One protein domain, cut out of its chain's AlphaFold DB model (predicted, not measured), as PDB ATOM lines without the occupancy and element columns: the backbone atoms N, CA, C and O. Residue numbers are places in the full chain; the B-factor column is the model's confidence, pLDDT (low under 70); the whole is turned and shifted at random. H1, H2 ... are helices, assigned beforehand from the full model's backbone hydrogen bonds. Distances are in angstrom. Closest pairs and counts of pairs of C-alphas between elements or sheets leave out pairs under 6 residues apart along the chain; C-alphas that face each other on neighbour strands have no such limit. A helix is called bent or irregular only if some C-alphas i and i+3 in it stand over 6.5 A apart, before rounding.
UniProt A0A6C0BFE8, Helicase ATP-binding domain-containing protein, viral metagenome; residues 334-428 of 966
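Overview. This is residues 334 to 428 of the 966 residues of the protein "Helicase ATP-binding domain-containing protein" of viral metagenome (UniProt A0A6C0BFE8). The longest helix, H6, belongs to an incomplete ring of five helices, H2 to H6, placed round the short helix H1 in the middle and open between H2 and H6. H7 lies at one end of the long axis and part of the long link, near Ser 354, at the other. The printed part has 95 residues with seven named helices, H1 to H7 in order, and no named strand. It is all helix and compact, with a radius of gyration of the C-alphas of 12.9 A and spans of 38 by 27 by 17 A.

Along the chain. H6, residues 407 to 420, is 21.1 A long and only just irregular: C-alphas 408 and 411 are 6.9 A apart. H1, residues 334 to 342, begins with C-alpha 334 at (13.494, -17.527, 26.233). H2 is residues 357 to 364, H3 369 to 380, 16.4 A long, H4 382 to 388 and H5 390 to 398. H7, residues 423 to 428, ends with C-alpha 428 at (0.413, -34.396, 19.694).

Arrangement. With residues 412 to 417 alone H6 touches H1, the hub, about perpendicular at 82 degrees; the closest C-alphas, Met 334 and Leu 413, are 6.0 A apart. H1 touches H3 at a steep tilt of 58 degrees, closest at C-alphas 339 and 375, 5.6 A, and H5 at C-alphas 342 and 392, 5.4 A. H1 and H2 only just touch, with 3 pairs of C-alphas within 8 A, closest at 336 and 361, 6.3 A. H4 and H6 only just touch, with 3 such pairs, closest at 386 and 420, 6.5 A. H7 touches no helix. Every O i to N i+4 pair is within hydrogen-bond range in H1 to H5, against 8 of 10 in H6 and 0 of 2 in H7, where 2 of 3 O i to N i+3 pairs are.

Size, cuts and confidence. The C-alphas farthest apart, Ser 354 and Glu 424, are 38.5 A apart. The printed part has no cut; the link from H1 to H2 is long. pLDDT is under 70 at residues 349 to 356, 408 and 424 to 428.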
ATOM      1  N   MET A 334      14.192 -16.288  26.604       79.19
ATOM      2  CA  MET A 334      13.494 -17.527  26.233       79.19
ATOM      3  C   MET A 334      14.330 -18.782  26.507       79.19
ATOM      4  O   MET A 334      13.778 -19.741  27.034       79.19
ATOM      5  N   LYS A 335      15.647 -18.778  26.249       80.25
ATOM      6  CA  LYS A 335      16.532 -19.902  26.615       80.25
ATOM      7  C   LYS A 335      16.596 -20.087  28.134       80.25
ATOM      8  O   LYS A 335      16.470 -21.210  28.614       80.25
ATOM      9  N   PHE A 336      16.657 -18.985  28.885       81.69
ATOM     10  CA  PHE A 336      16.509 -19.007  30.344       81.69
ATOM     11  C   PHE A 336      15.187 -19.654  30.796       81.69
ATOM     12  O   PHE A 336      15.195 -20.595  31.588       81.69
ATOM     13  N   ALA A 337      14.051 -19.214  30.241       82.62
ATOM     14  CA  ALA A 337      12.749 -19.801  30.556       82.62
ATOM     15  C   ALA A 337      12.656 -21.296  30.183       82.62
ATOM     16  O   ALA A 337      12.130 -22.079  30.968       82.62
ATOM     17  N   VAL A 338      13.190 -21.711  29.027       86.88
ATOM     18  CA  VAL A 338      13.221 -23.124  28.603       86.88
ATOM     19  C   VAL A 338      13.986 -23.985  29.609       86.88
ATOM     20  O   VAL A 338      13.425 -24.966  30.087       86.88
ATOM     21  N   ALA A 339      15.205 -23.600  30.000       85.62
ATOM     22  CA  ALA A 339      15.978 -24.340  31.002       85.62
ATOM     23  C   ALA A 339      15.275 -24.388  32.373       85.62
ATOM     24  O   ALA A 339      15.306 -25.417  33.045       85.62
ATOM     25  N   PHE A 340      14.609 -23.302  32.784       87.12
ATOM     26  CA  PHE A 340      13.901 -23.221  34.066       87.12
ATOM     27  C   PHE A 340      12.683 -24.151  34.114       87.12
ATOM     28  O   PHE A 340      12.507 -24.907  35.071       87.12
ATOM     29  N   PHE A 341      11.852 -24.125  33.070       85.06
ATOM     30  CA  PHE A 341      10.639 -24.936  33.025       85.06
ATOM     31  C   PHE A 341      10.901 -26.404  32.644       85.06
ATOM     32  O   PHE A 341      10.159 -27.274  33.095       85.06
ATOM     33  N   ALA A 342      11.986 -26.712  31.920       85.31
ATOM     34  CA  ALA A 342      12.467 -28.087  31.730       85.31
ATOM     35  C   ALA A 342      12.841 -28.773  33.062       85.31
ATOM     36  O   ALA A 342      12.683 -29.980  33.204       85.31
ATOM     37  N   MET A 343      13.246 -28.001  34.081       82.31
ATOM     38  CA  MET A 343      13.447 -28.490  35.455       82.31
ATOM     39  C   MET A 343      12.146 -28.603  36.275       82.31
ATOM     40  O   MET A 343      12.208 -28.725  37.497       82.31
ATOM     41  N   LYS A 344      10.966 -28.514  35.641       79.00
ATOM     42  CA  LYS A 344       9.638 -28.559  36.288       79.00
ATOM     43  C   LYS A 344       9.408 -27.463  37.346       79.00
ATOM     44  O   LYS A 344       8.541 -27.612  38.197       79.00
ATOM     45  N   LYS A 345      10.130 -26.337  37.312       76.94
ATOM     46  CA  LYS A 345       9.960 -25.238  38.289       76.94
ATOM     47  C   LYS A 345       8.765 -24.331  37.941       76.94
ATOM     48  O   LYS A 345       8.418 -24.160  36.777       76.94
ATOM     49  N   LYS A 346       8.140 -23.726  38.959       82.06
ATOM     50  CA  LYS A 346       7.057 -22.722  38.845       82.06
ATOM     51  C   LYS A 346       7.605 -21.338  39.221       82.06
ATOM     52  O   LYS A 346       8.508 -21.256  40.050       82.06
ATOM     53  N   LEU A 347       7.059 -20.249  38.672       81.50
ATOM     54  CA  LEU A 347       7.435 -18.897  39.121       81.50
ATOM     55  C   LEU A 347       6.816 -18.564  40.502       81.50
ATOM     56  O   LEU A 347       5.728 -19.072  40.809       81.50
ATOM     57  N   PRO A 348       7.459 -17.721  41.339       76.94
ATOM     58  CA  PRO A 348       6.954 -17.358  42.668       76.94
ATOM     59  C   PRO A 348       5.550 -16.727  42.663       76.94
ATOM     60  O   PRO A 348       5.109 -16.149  41.667       76.94
ATOM     61  N   LYS A 349       4.844 -16.801  43.801       67.75
ATOM     62  CA  LYS A 349       3.603 -16.030  44.014       67.75
ATOM     63  C   LYS A 349       3.928 -14.527  43.905       67.75
ATOM     64  O   LYS A 349       4.980 -14.091  44.357       67.75
ATOM     65  N   GLY A 350       3.041 -13.738  43.296       60.34
ATOM     66  CA  GLY A 350       3.195 -12.279  43.198       60.34
ATOM     67  C   GLY A 350       4.195 -11.756  42.152       60.34
ATOM     68  O   GLY A 350       4.317 -10.543  42.011       60.34
ATOM     69  N   PHE A 351       4.863 -12.622  41.376       67.06
ATOM     70  CA  PHE A 351       5.863 -12.213  40.370       67.06
ATOM     71  C   PHE A 351       5.319 -11.272  39.270       67.06
ATOM     72  O   PHE A 351       6.076 -10.547  38.625       67.06
ATOM     73  N   GLU A 352       4.003 -11.272  39.054       58.91
ATOM     74  CA  GLU A 352       3.320 -10.594  37.942       58.91
ATOM     75  C   GLU A 352       3.294  -9.052  38.032       58.91
ATOM     76  O   GLU A 352       2.897  -8.407  37.064       58.91
ATOM     77  N   SER A 353       3.697  -8.451  39.160       50.34
ATOM     78  CA  SER A 353       3.395  -7.044  39.479       50.34
ATOM     79  C   SER A 353       4.450  -5.998  39.083       50.34
ATOM     80  O   SER A 353       4.064  -4.859  38.823       50.34
ATOM     81  N   SER A 354       5.754  -6.317  39.031       47.50
ATOM     82  CA  SER A 354       6.782  -5.284  38.744       47.50
ATOM     83  C   SER A 354       8.151  -5.735  38.207       47.50
ATOM     84  O   SER A 354       8.922  -4.881  37.772       47.50
ATOM     85  N   SER A 355       8.498  -7.029  38.216       54.34
ATOM     86  CA  SER A 355       9.889  -7.470  37.982       54.34
ATOM     87  C   SER A 355      10.147  -8.098  36.602       54.34
ATOM     88  O   SER A 355       9.268  -8.714  35.996       54.34
ATOM     89  N   SER A 356      11.373  -7.958  36.086       68.06
ATOM     90  CA  SER A 356      11.772  -8.587  34.822       68.06
ATOM     91  C   SER A 356      12.087 -10.071  35.016       68.06
ATOM     92  O   SER A 356      12.939 -10.436  35.831       68.06
ATOM     93  N   LEU A 357      11.492 -10.933  34.177       72.44
ATOM     94  CA  LEU A 357      11.886 -12.348  34.047       72.44
ATOM     95  C   LEU A 357      13.402 -12.503  33.860       72.44
ATOM     96  O   LEU A 357      13.997 -13.454  34.362       72.44
ATOM     97  N   ARG A 358      14.031 -11.558  33.151       72.62
ATOM     98  CA  ARG A 358      15.464 -11.583  32.856       72.62
ATOM     99  C   ARG A 358      16.313 -11.477  34.116       72.62
ATOM    100  O   ARG A 358      17.259 -12.241  34.263       72.62
ATOM    101  N   ASP A 359      15.952 -10.587  35.034       73.81
ATOM    102  CA  ASP A 359      16.713 -10.352  36.263       73.81
ATOM    103  C   ASP A 359      16.513 -11.484  37.271       73.81
ATOM    104  O   ASP A 359      17.473 -11.920  37.909       73.81
ATOM    105  N   TYR A 360      15.295 -12.036  37.343       80.81
ATOM    106  CA  TYR A 360      15.017 -13.261  38.092       80.81
ATOM    107  C   TYR A 360      15.899 -14.420  37.607       80.81
ATOM    108  O   TYR A 360      16.639 -15.003  38.398       80.81
ATOM    109  N   PHE A 361      15.916 -14.697  36.299       83.06
ATOM    110  CA  PHE A 361      16.737 -15.766  35.732       83.06
ATOM    111  C   PHE A 361      18.249 -15.491  35.831       83.06
ATOM    112  O   PHE A 361      18.992 -16.394  36.218       83.06
ATOM    113  N   CYS A 362      18.716 -14.259  35.580       75.25
ATOM    114  CA  CYS A 362      20.118 -13.873  35.791       75.25
ATOM    115  C   CYS A 362      20.553 -14.040  37.259       75.25
ATOM    116  O   CYS A 362      21.736 -14.249  37.514       75.25
ATOM    117  N   ASN A 363      19.647 -13.905  38.234       75.12
ATOM    118  CA  ASN A 363      19.961 -14.077  39.655       75.12
ATOM    119  C   ASN A 363      19.837 -15.531  40.122       75.12
ATOM    120  O   ASN A 363      20.659 -15.965  40.926       75.12
ATOM    121  N   LEU A 364      18.896 -16.302  39.574       80.00
ATOM    122  CA  LEU A 364      18.796 -17.741  39.816       80.00
ATOM    123  C   LEU A 364      20.036 -18.482  39.284       80.00
ATOM    124  O   LEU A 364      20.615 -19.285  40.003       80.00
ATOM    125  N   MET A 365      20.531 -18.124  38.091       77.94
ATOM    126  CA  MET A 365      21.766 -18.673  37.492       77.94
ATOM    127  C   MET A 365      23.018 -18.509  38.384       77.94
ATOM    128  O   MET A 365      23.974 -19.270  38.260       77.94
ATOM    129  N   LYS A 366      23.024 -17.523  39.293       72.62
ATOM    130  CA  LYS A 366      24.120 -17.267  40.251       72.62
ATOM    131  C   LYS A 366      23.964 -18.020  41.582       72.62
ATOM    132  O   LYS A 366      24.884 -17.978  42.395       72.62
ATOM    133  N   LYS A 367      22.788 -18.602  41.845       74.00
ATOM    134  CA  LYS A 367      22.398 -19.208  43.134       74.00
ATOM    135  C   LYS A 367      22.092 -20.707  43.051       74.00
ATOM    136  O   LYS A 367      22.165 -21.380  44.069       74.00
ATOM    137  N   ASP A 368      21.712 -21.200  41.877       79.62
ATOM    138  CA  ASP A 368      21.186 -22.547  41.652       79.62
ATOM    139  C   ASP A 368      22.079 -23.272  40.636       79.62
ATOM    140  O   ASP A 368      21.955 -23.082  39.423       79.62
ATOM    141  N   ASP A 369      23.013 -24.083  41.142       78.88
ATOM    142  CA  ASP A 369      24.002 -24.786  40.315       78.88
ATOM    143  C   ASP A 369      23.347 -25.820  39.372       78.88
ATOM    144  O   ASP A 369      23.854 -26.071  38.279       78.88
ATOM    145  N   ASN A 370      22.169 -26.354  39.720       80.62
ATOM    146  CA  ASN A 370      21.413 -27.267  38.854       80.62
ATOM    147  C   ASN A 370      20.768 -26.523  37.672       80.62
ATOM    148  O   ASN A 370      20.739 -27.028  36.551       80.62
ATOM    149  N   TYR A 371      20.261 -25.308  37.899       84.88
ATOM    150  CA  TYR A 371      19.778 -24.432  36.829       84.88
ATOM    151  C   TYR A 371      20.930 -23.910  35.964       84.88
ATOM    152  O   TYR A 371      20.795 -23.840  34.745       84.88
ATOM    153  N   CYS A 372      22.085 -23.635  36.572       79.88
ATOM    154  CA  CYS A 372      23.321 -23.351  35.852       79.88
ATOM    155  C   CYS A 372      23.740 -24.514  34.925       79.88
ATOM    156  O   CYS A 372      24.026 -24.286  33.750       79.88
ATOM    157  N   ALA A 373      23.701 -25.761  35.406       80.25
ATOM    158  CA  ALA A 373      23.979 -26.947  34.591       80.25
ATOM    159  C   ALA A 373      22.949 -27.139  33.459       80.25
ATOM    160  O   ALA A 373      23.336 -27.283  32.305       80.25
ATOM    161  N   SER A 374      21.647 -27.033  33.757       84.00
ATOM    162  CA  SER A 374      20.556 -27.102  32.763       84.00
ATOM    163  C   SER A 374      20.719 -26.074  31.630       84.00
ATOM    164  O   SER A 374      20.476 -26.369  30.460       84.00
ATOM    165  N   LEU A 375      21.199 -24.869  31.955       81.81
ATOM    166  CA  LEU A 375      21.551 -23.851  30.965       81.81
ATOM    167  C   LEU A 375      22.752 -24.261  30.104       81.81
ATOM    168  O   LEU A 375      22.711 -24.064  28.890       81.81
ATOM    169  N   HIS A 376      23.803 -24.826  30.701       80.81
ATOM    170  CA  HIS A 376      24.961 -25.323  29.955       80.81
ATOM    171  C   HIS A 376      24.590 -26.469  28.999       80.81
ATOM    172  O   HIS A 376      24.950 -26.374  27.825       80.81
ATOM    173  N   ASP A 377      23.803 -27.460  29.434       82.06
ATOM    174  CA  ASP A 377      23.281 -28.528  28.562       82.06
ATOM    175  C   ASP A 377      22.508 -27.937  27.360       82.06
ATOM    176  O   ASP A 377      22.768 -28.289  26.209       82.06
ATOM    177  N   LEU A 378      21.592 -26.988  27.611       82.94
ATOM    178  CA  LEU A 378      20.799 -26.302  26.578       82.94
ATOM    179  C   LEU A 378      21.653 -25.445  25.619       82.94
ATOM    180  O   LEU A 378      21.212 -25.149  24.506       82.94
ATOM    181  N   HIS A 379      22.844 -25.012  26.037       81.19
ATOM    182  CA  HIS A 379      23.769 -24.263  25.187       81.19
ATOM    183  C   HIS A 379      24.623 -25.179  24.312       81.19
ATOM    184  O   HIS A 379      24.730 -24.936  23.110       81.19
ATOM    185  N   ASP A 380      25.227 -26.203  24.919       78.56
ATOM    186  CA  ASP A 380      26.196 -27.071  24.253       78.56
ATOM    187  C   ASP A 380      25.498 -28.085  23.309       78.56
ATOM    188  O   ASP A 380      26.040 -28.363  22.239       78.56
ATOM    189  N   ASP A 381      24.265 -28.542  23.601       81.75
ATOM    190  CA  ASP A 381      23.361 -29.145  22.598       81.75
ATOM    191  C   ASP A 381      21.877 -28.778  22.804       81.75
ATOM    192  O   ASP A 381      21.080 -29.494  23.419       81.75
ATOM    193  N   MET A 382      21.463 -27.687  22.158       81.94
ATOM    194  CA  MET A 382      20.067 -27.246  22.124       81.94
ATOM    195  C   MET A 382      19.102 -28.268  21.487       81.94
ATOM    196  O   MET A 382      17.924 -28.267  21.838       81.94
ATOM    197  N   LYS A 383      19.532 -29.128  20.550       82.25
ATOM    198  CA  LYS A 383      18.631 -30.105  19.906       82.25
ATOM    199  C   LYS A 383      18.411 -31.321  20.799       82.25
ATOM    200  O   LYS A 383      17.259 -31.687  21.029       82.25
ATOM    201  N   GLY A 384      19.486 -31.900  21.329       83.31
ATOM    202  CA  GLY A 384      19.424 -32.981  22.308       83.31
ATOM    203  C   GLY A 384      18.650 -32.568  23.555       83.31
ATOM    204  O   GLY A 384      17.757 -33.298  23.974       83.31
ATOM    205  N   PHE A 385      18.879 -31.360  24.086       88.69
ATOM    206  CA  PHE A 385      18.116 -30.836  25.224       88.69
ATOM    207  C   PHE A 385      16.612 -30.721  24.929       88.69
ATOM    208  O   PHE A 385      15.785 -31.180  25.719       88.69
ATOM    209  N   MET A 386      16.238 -30.146  23.780       87.56
ATOM    210  CA  MET A 386      14.832 -29.979  23.384       87.56
ATOM    211  C   MET A 386      14.117 -31.309  23.098       87.56
ATOM    212  O   MET A 386      12.893 -31.363  23.208       87.56
ATOM    213  N   ALA A 387      14.851 -32.373  22.753       83.69
ATOM    214  CA  ALA A 387      14.318 -33.732  22.655       83.69
ATOM    215  C   ALA A 387      14.218 -34.416  24.035       83.69
ATOM    216  O   ALA A 387      13.170 -34.963  24.370       83.69
ATOM    217  N   LYS A 388      15.272 -34.322  24.859       87.88
ATOM    218  CA  LYS A 388      15.375 -34.865  26.230       87.88
ATOM    219  C   LYS A 388      14.284 -34.333  27.168       87.88
ATOM    220  O   LYS A 388      13.815 -35.074  28.020       87.88
ATOM    221  N   HIS A 389      13.879 -33.074  26.994       87.69
ATOM    222  CA  HIS A 389      12.863 -32.393  27.810       87.69
ATOM    223  C   HIS A 389      11.561 -32.101  27.039       87.69
ATOM    224  O   HIS A 389      10.850 -31.129  27.314       87.69
ATOM    225  N   ALA A 390      11.256 -32.911  26.019       84.50
ATOM    226  CA  ALA A 390      10.117 -32.679  25.136       84.50
ATOM    227  C   ALA A 390       8.756 -32.777  25.853       84.50
ATOM    228  O   ALA A 390       7.834 -32.028  25.515       84.50
ATOM    229  N   GLU A 391       8.629 -33.651  26.857       81.88
ATOM    230  CA  GLU A 391       7.406 -33.799  27.654       81.88
ATOM    231  C   GLU A 391       7.176 -32.588  28.562       81.88
ATOM    232  O   GLU A 391       6.095 -31.995  28.538       81.88
ATOM    233  N   GLU A 392       8.203 -32.146  29.295       83.62
ATOM    234  CA  GLU A 392       8.135 -30.958  30.150       83.62
ATOM    235  C   GLU A 392       7.767 -29.715  29.348       83.62
ATOM    236  O   GLU A 392       6.846 -28.979  29.702       83.62
ATOM    237  N   LEU A 393       8.443 -29.492  28.222       86.38
ATOM    238  CA  LEU A 393       8.209 -28.318  27.390       86.38
ATOM    239  C   LEU A 393       6.848 -28.383  26.666       86.38
ATOM    240  O   LEU A 393       6.242 -27.342  26.397       86.38
ATOM    241  N   THR A 394       6.299 -29.582  26.446       82.75
ATOM    242  CA  THR A 394       4.906 -29.768  26.008       82.75
ATOM    243  C   THR A 394       3.910 -29.461  27.131       82.75
ATOM    244  O   THR A 394       2.920 -28.762  26.892       82.75
ATOM    245  N   TYR A 395       4.183 -29.889  28.370       82.94
ATOM    246  CA  TYR A 395       3.385 -29.516  29.542       82.94
ATOM    247  C   TYR A 395       3.348 -27.993  29.725       82.94
ATOM    248  O   TYR A 395       2.275 -27.443  29.970       82.94
ATOM    249  N   VAL A 396       4.475 -27.297  29.528       82.81
ATOM    250  CA  VAL A 396       4.577 -25.823  29.588       82.81
ATOM    251  C   VAL A 396       3.659 -25.139  28.576       82.81
ATOM    252  O   VAL A 396       2.983 -24.167  28.918       82.81
ATOM    253  N   ILE A 397       3.585 -25.657  27.346       81.62
ATOM    254  CA  ILE A 397       2.664 -25.144  26.322       81.62
ATOM    255  C   ILE A 397       1.202 -25.352  26.743       81.62
ATOM    256  O   ILE A 397       0.388 -24.445  26.551       81.62
ATOM    257  N   LYS A 398       0.866 -26.520  27.311       80.38
ATOM    258  CA  LYS A 398      -0.508 -26.880  27.706       80.38
ATOM    259  C   LYS A 398      -0.961 -26.213  29.025       80.38
ATOM    260  O   LYS A 398      -2.139 -25.909  29.162       80.38
ATOM    261  N   ASN A 399      -0.053 -25.918  29.964       78.69
ATOM    262  CA  ASN A 399      -0.363 -25.486  31.342       78.69
ATOM    263  C   ASN A 399       0.264 -24.132  31.752       78.69
ATOM    264  O   ASN A 399       0.478 -23.883  32.941       78.69
ATOM    265  N   LYS A 400       0.541 -23.238  30.791       74.25
ATOM    266  CA  LYS A 400       1.180 -21.912  30.983       74.25
ATOM    267  C   LYS A 400       0.688 -21.112  32.211       74.25
ATOM    268  O   LYS A 400       1.493 -20.472  32.885       74.25
ATOM    269  N   ASP A 401      -0.614 -21.157  32.508       73.44
ATOM    270  CA  ASP A 401      -1.242 -20.364  33.572       73.44
ATOM    271  C   ASP A 401      -0.998 -20.997  34.959       73.44
ATOM    272  O   ASP A 401      -0.715 -20.283  35.918       73.44
ATOM    273  N   LYS A 402      -0.956 -22.340  35.055       76.94
ATOM    274  CA  LYS A 402      -0.548 -23.070  36.278       76.94
ATOM    275  C   LYS A 402       0.928 -22.821  36.638       76.94
ATOM    276  O   LYS A 402       1.316 -22.969  37.794       76.94
ATOM    277  N   LEU A 403       1.744 -22.425  35.657       76.44
ATOM    278  CA  LEU A 403       3.164 -22.083  35.814       76.44
ATOM    279  C   LEU A 403       3.422 -20.589  36.111       76.44
ATOM    280  O   LEU A 403       4.580 -20.206  36.289       76.44
ATOM    281  N   ARG A 404       2.364 -19.759  36.186       77.00
ATOM    282  CA  ARG A 404       2.411 -18.296  36.412       77.00
ATOM    283  C   ARG A 404       3.253 -17.529  35.378       77.00
ATOM    284  O   ARG A 404       3.982 -16.600  35.714       77.00
ATOM    285  N   ILE A 405       3.193 -17.935  34.106       77.12
ATOM    286  CA  ILE A 405       3.955 -17.296  33.020       77.12
ATOM    287  C   ILE A 405       3.236 -16.009  32.575       77.12
ATOM    288  O   ILE A 405       2.134 -16.106  32.024       77.12
ATOM    289  N   PRO A 406       3.835 -14.806  32.713       75.62
ATOM    290  CA  PRO A 406       3.147 -13.563  32.374       75.62
ATOM    291  C   PRO A 406       2.725 -13.524  30.898       75.62
ATOM    292  O   PRO A 406       3.526 -13.808  30.000       75.62
ATOM    293  N   ARG A 407       1.471 -13.126  30.633       70.25
ATOM    294  CA  ARG A 407       0.807 -13.237  29.310       70.25
ATOM    295  C   ARG A 407       1.632 -12.690  28.135       70.25
ATOM    296  O   ARG A 407       1.616 -13.281  27.058       70.25
ATOM    297  N   LYS A 408       2.400 -11.613  28.355       68.38
ATOM    298  CA  LYS A 408       3.327 -10.994  27.384       68.38
ATOM    299  C   LYS A 408       4.376 -11.970  26.823       68.38
ATOM    300  O   LYS A 408       4.760 -11.846  25.665       68.38
ATOM    301  N   TYR A 409       4.829 -12.934  27.625       70.12
ATOM    302  CA  TYR A 409       5.912 -13.861  27.275       70.12
ATOM    303  C   TYR A 409       5.416 -15.260  26.885       70.12
ATOM    304  O   TYR A 409       6.100 -15.948  26.132       70.12
ATOM    305  N   ALA A 410       4.216 -15.668  27.316       74.69
ATOM    306  CA  ALA A 410       3.667 -16.998  27.026       74.69
ATOM    307  C   ALA A 410       3.592 -17.314  25.514       74.69
ATOM    308  O   ALA A 410       3.934 -18.418  25.089       74.69
ATOM    309  N   THR A 411       3.211 -16.340  24.679       75.62
ATOM    310  CA  THR A 411       3.154 -16.503  23.212       75.62
ATOM    311  C   THR A 411       4.542 -16.646  22.579       75.62
ATOM    312  O   THR A 411       4.711 -17.434  21.649       75.62
ATOM    313  N   LEU A 412       5.542 -15.916  23.089       73.75
ATOM    314  CA  LEU A 412       6.933 -16.001  22.631       73.75
ATOM    315  C   LEU A 412       7.549 -17.352  23.009       73.75
ATOM    316  O   LEU A 412       8.091 -18.038  22.145       73.75
ATOM    317  N   LEU A 413       7.376 -17.781  24.263       77.62
ATOM    318  CA  LEU A 413       7.885 -19.061  24.754       77.62
ATOM    319  C   LEU A 413       7.256 -20.246  24.004       77.62
ATOM    320  O   LEU A 413       7.974 -21.143  23.570       77.62
ATOM    321  N   ARG A 414       5.935 -20.214  23.754       81.69
ATOM    322  CA  ARG A 414       5.252 -21.229  22.932       81.69
ATOM    323  C   ARG A 414       5.827 -21.303  21.514       81.69
ATOM    324  O   ARG A 414       6.038 -22.406  21.020       81.69
ATOM    325  N   ARG A 415       6.093 -20.163  20.861       78.75
ATOM    326  CA  ARG A 415       6.733 -20.135  19.529       78.75
ATOM    327  C   ARG A 415       8.151 -20.703  19.566       78.75
ATOM    328  O   ARG A 415       8.488 -21.510  18.708       78.75
ATOM    329  N   PHE A 416       8.950 -20.325  20.563       80.25
ATOM    330  CA  PHE A 416      10.333 -20.782  20.714       80.25
ATOM    331  C   PHE A 416      10.415 -22.306  20.911       80.25
ATOM    332  O   PHE A 416      11.149 -22.985  20.196       80.25
ATOM    333  N   ILE A 417       9.595 -22.863  21.811       83.25
ATOM    334  CA  ILE A 417       9.524 -24.313  22.052       83.25
ATOM    335  C   ILE A 417       9.027 -25.055  20.796       83.25
ATOM    336  O   ILE A 417       9.647 -26.028  20.367       83.25
ATOM    337  N   LEU A 418       7.950 -24.580  20.152       80.50
ATOM    338  CA  LEU A 418       7.411 -25.208  18.934       80.50
ATOM    339  C   LEU A 418       8.343 -25.104  17.717       80.50
ATOM    340  O   LEU A 418       8.219 -25.914  16.799       80.50
ATOM    341  N   ALA A 419       9.289 -24.165  17.692       79.88
ATOM    342  CA  ALA A 419      10.325 -24.149  16.666       79.88
ATOM    343  C   ALA A 419      11.287 -25.338  16.836       79.88
ATOM    344  O   ALA A 419      11.481 -26.101  15.887       79.88
ATOM    345  N   TYR A 420      11.821 -25.544  18.046       81.00
ATOM    346  CA  TYR A 420      12.940 -26.465  18.292       81.00
ATOM    347  C   TYR A 420      12.582 -27.878  18.780       81.00
ATOM    348  O   TYR A 420      13.454 -28.743  18.741       81.00
ATOM    349  N   LEU A 421      11.335 -28.155  19.182       79.56
ATOM    350  CA  LEU A 421      10.878 -29.536  19.421       79.56
ATOM    351  C   LEU A 421      11.098 -30.439  18.177       79.56
ATOM    352  O   LEU A 421      11.090 -29.926  17.047       79.56
ATOM    353  N   PRO A 422      11.207 -31.773  18.340       76.25
ATOM    354  CA  PRO A 422      11.118 -32.734  17.233       76.25
ATOM    355  C   PRO A 422       9.784 -32.614  16.469       76.25
ATOM    356  O   PRO A 422       8.799 -32.105  17.012       76.25
ATOM    357  N   LYS A 423       9.715 -33.050  15.204       71.38
ATOM    358  CA  LYS A 423       8.465 -32.965  14.410       71.38
ATOM    359  C   LYS A 423       7.400 -33.923  14.938       71.38
ATOM    360  O   LYS A 423       6.221 -33.592  14.957       71.38
ATOM    361  N   GLU A 424       7.861 -35.072  15.396       68.62
ATOM    362  CA  GLU A 424       7.123 -36.238  15.856       68.62
ATOM    363  C   GLU A 424       6.282 -35.864  17.086       68.62
ATOM    364  O   GLU A 424       5.090 -36.145  17.146       68.62
ATOM    365  N   VAL A 425       6.872 -35.099  18.012       63.12
ATOM    366  CA  VAL A 425       6.196 -34.597  19.219       63.12
ATOM    367  C   VAL A 425       5.158 -33.514  18.890       63.12
ATOM    368  O   VAL A 425       4.122 -33.442  19.546       63.12
ATOM    369  N   LYS A 426       5.385 -32.677  17.862       61.34
ATOM    370  CA  LYS A 426       4.488 -31.544  17.528       61.34
ATOM    371  C   LYS A 426       3.090 -31.982  17.096       61.34
ATOM    372  O   LYS A 426       2.146 -31.227  17.328       61.34
ATOM    373  N   VAL A 427       2.954 -33.176  16.513       53.81
ATOM    374  CA  VAL A 427       1.662 -33.739  16.086       53.81
ATOM    375  C   VAL A 427       0.695 -33.865  17.276       53.81
ATOM    376  O   VAL A 427      -0.477 -33.516  17.156       53.81
ATOM    377  N   ASN A 428       1.206 -34.195  18.469       52.56
ATOM    378  CA  ASN A 428       0.413 -34.396  19.694       52.56
ATOM    379  C   ASN A 428       0.175 -33.089  20.502       52.56
ATOM    380  O   ASN A 428      -0.197 -33.108  21.686       52.56
TER     381      ASN A 428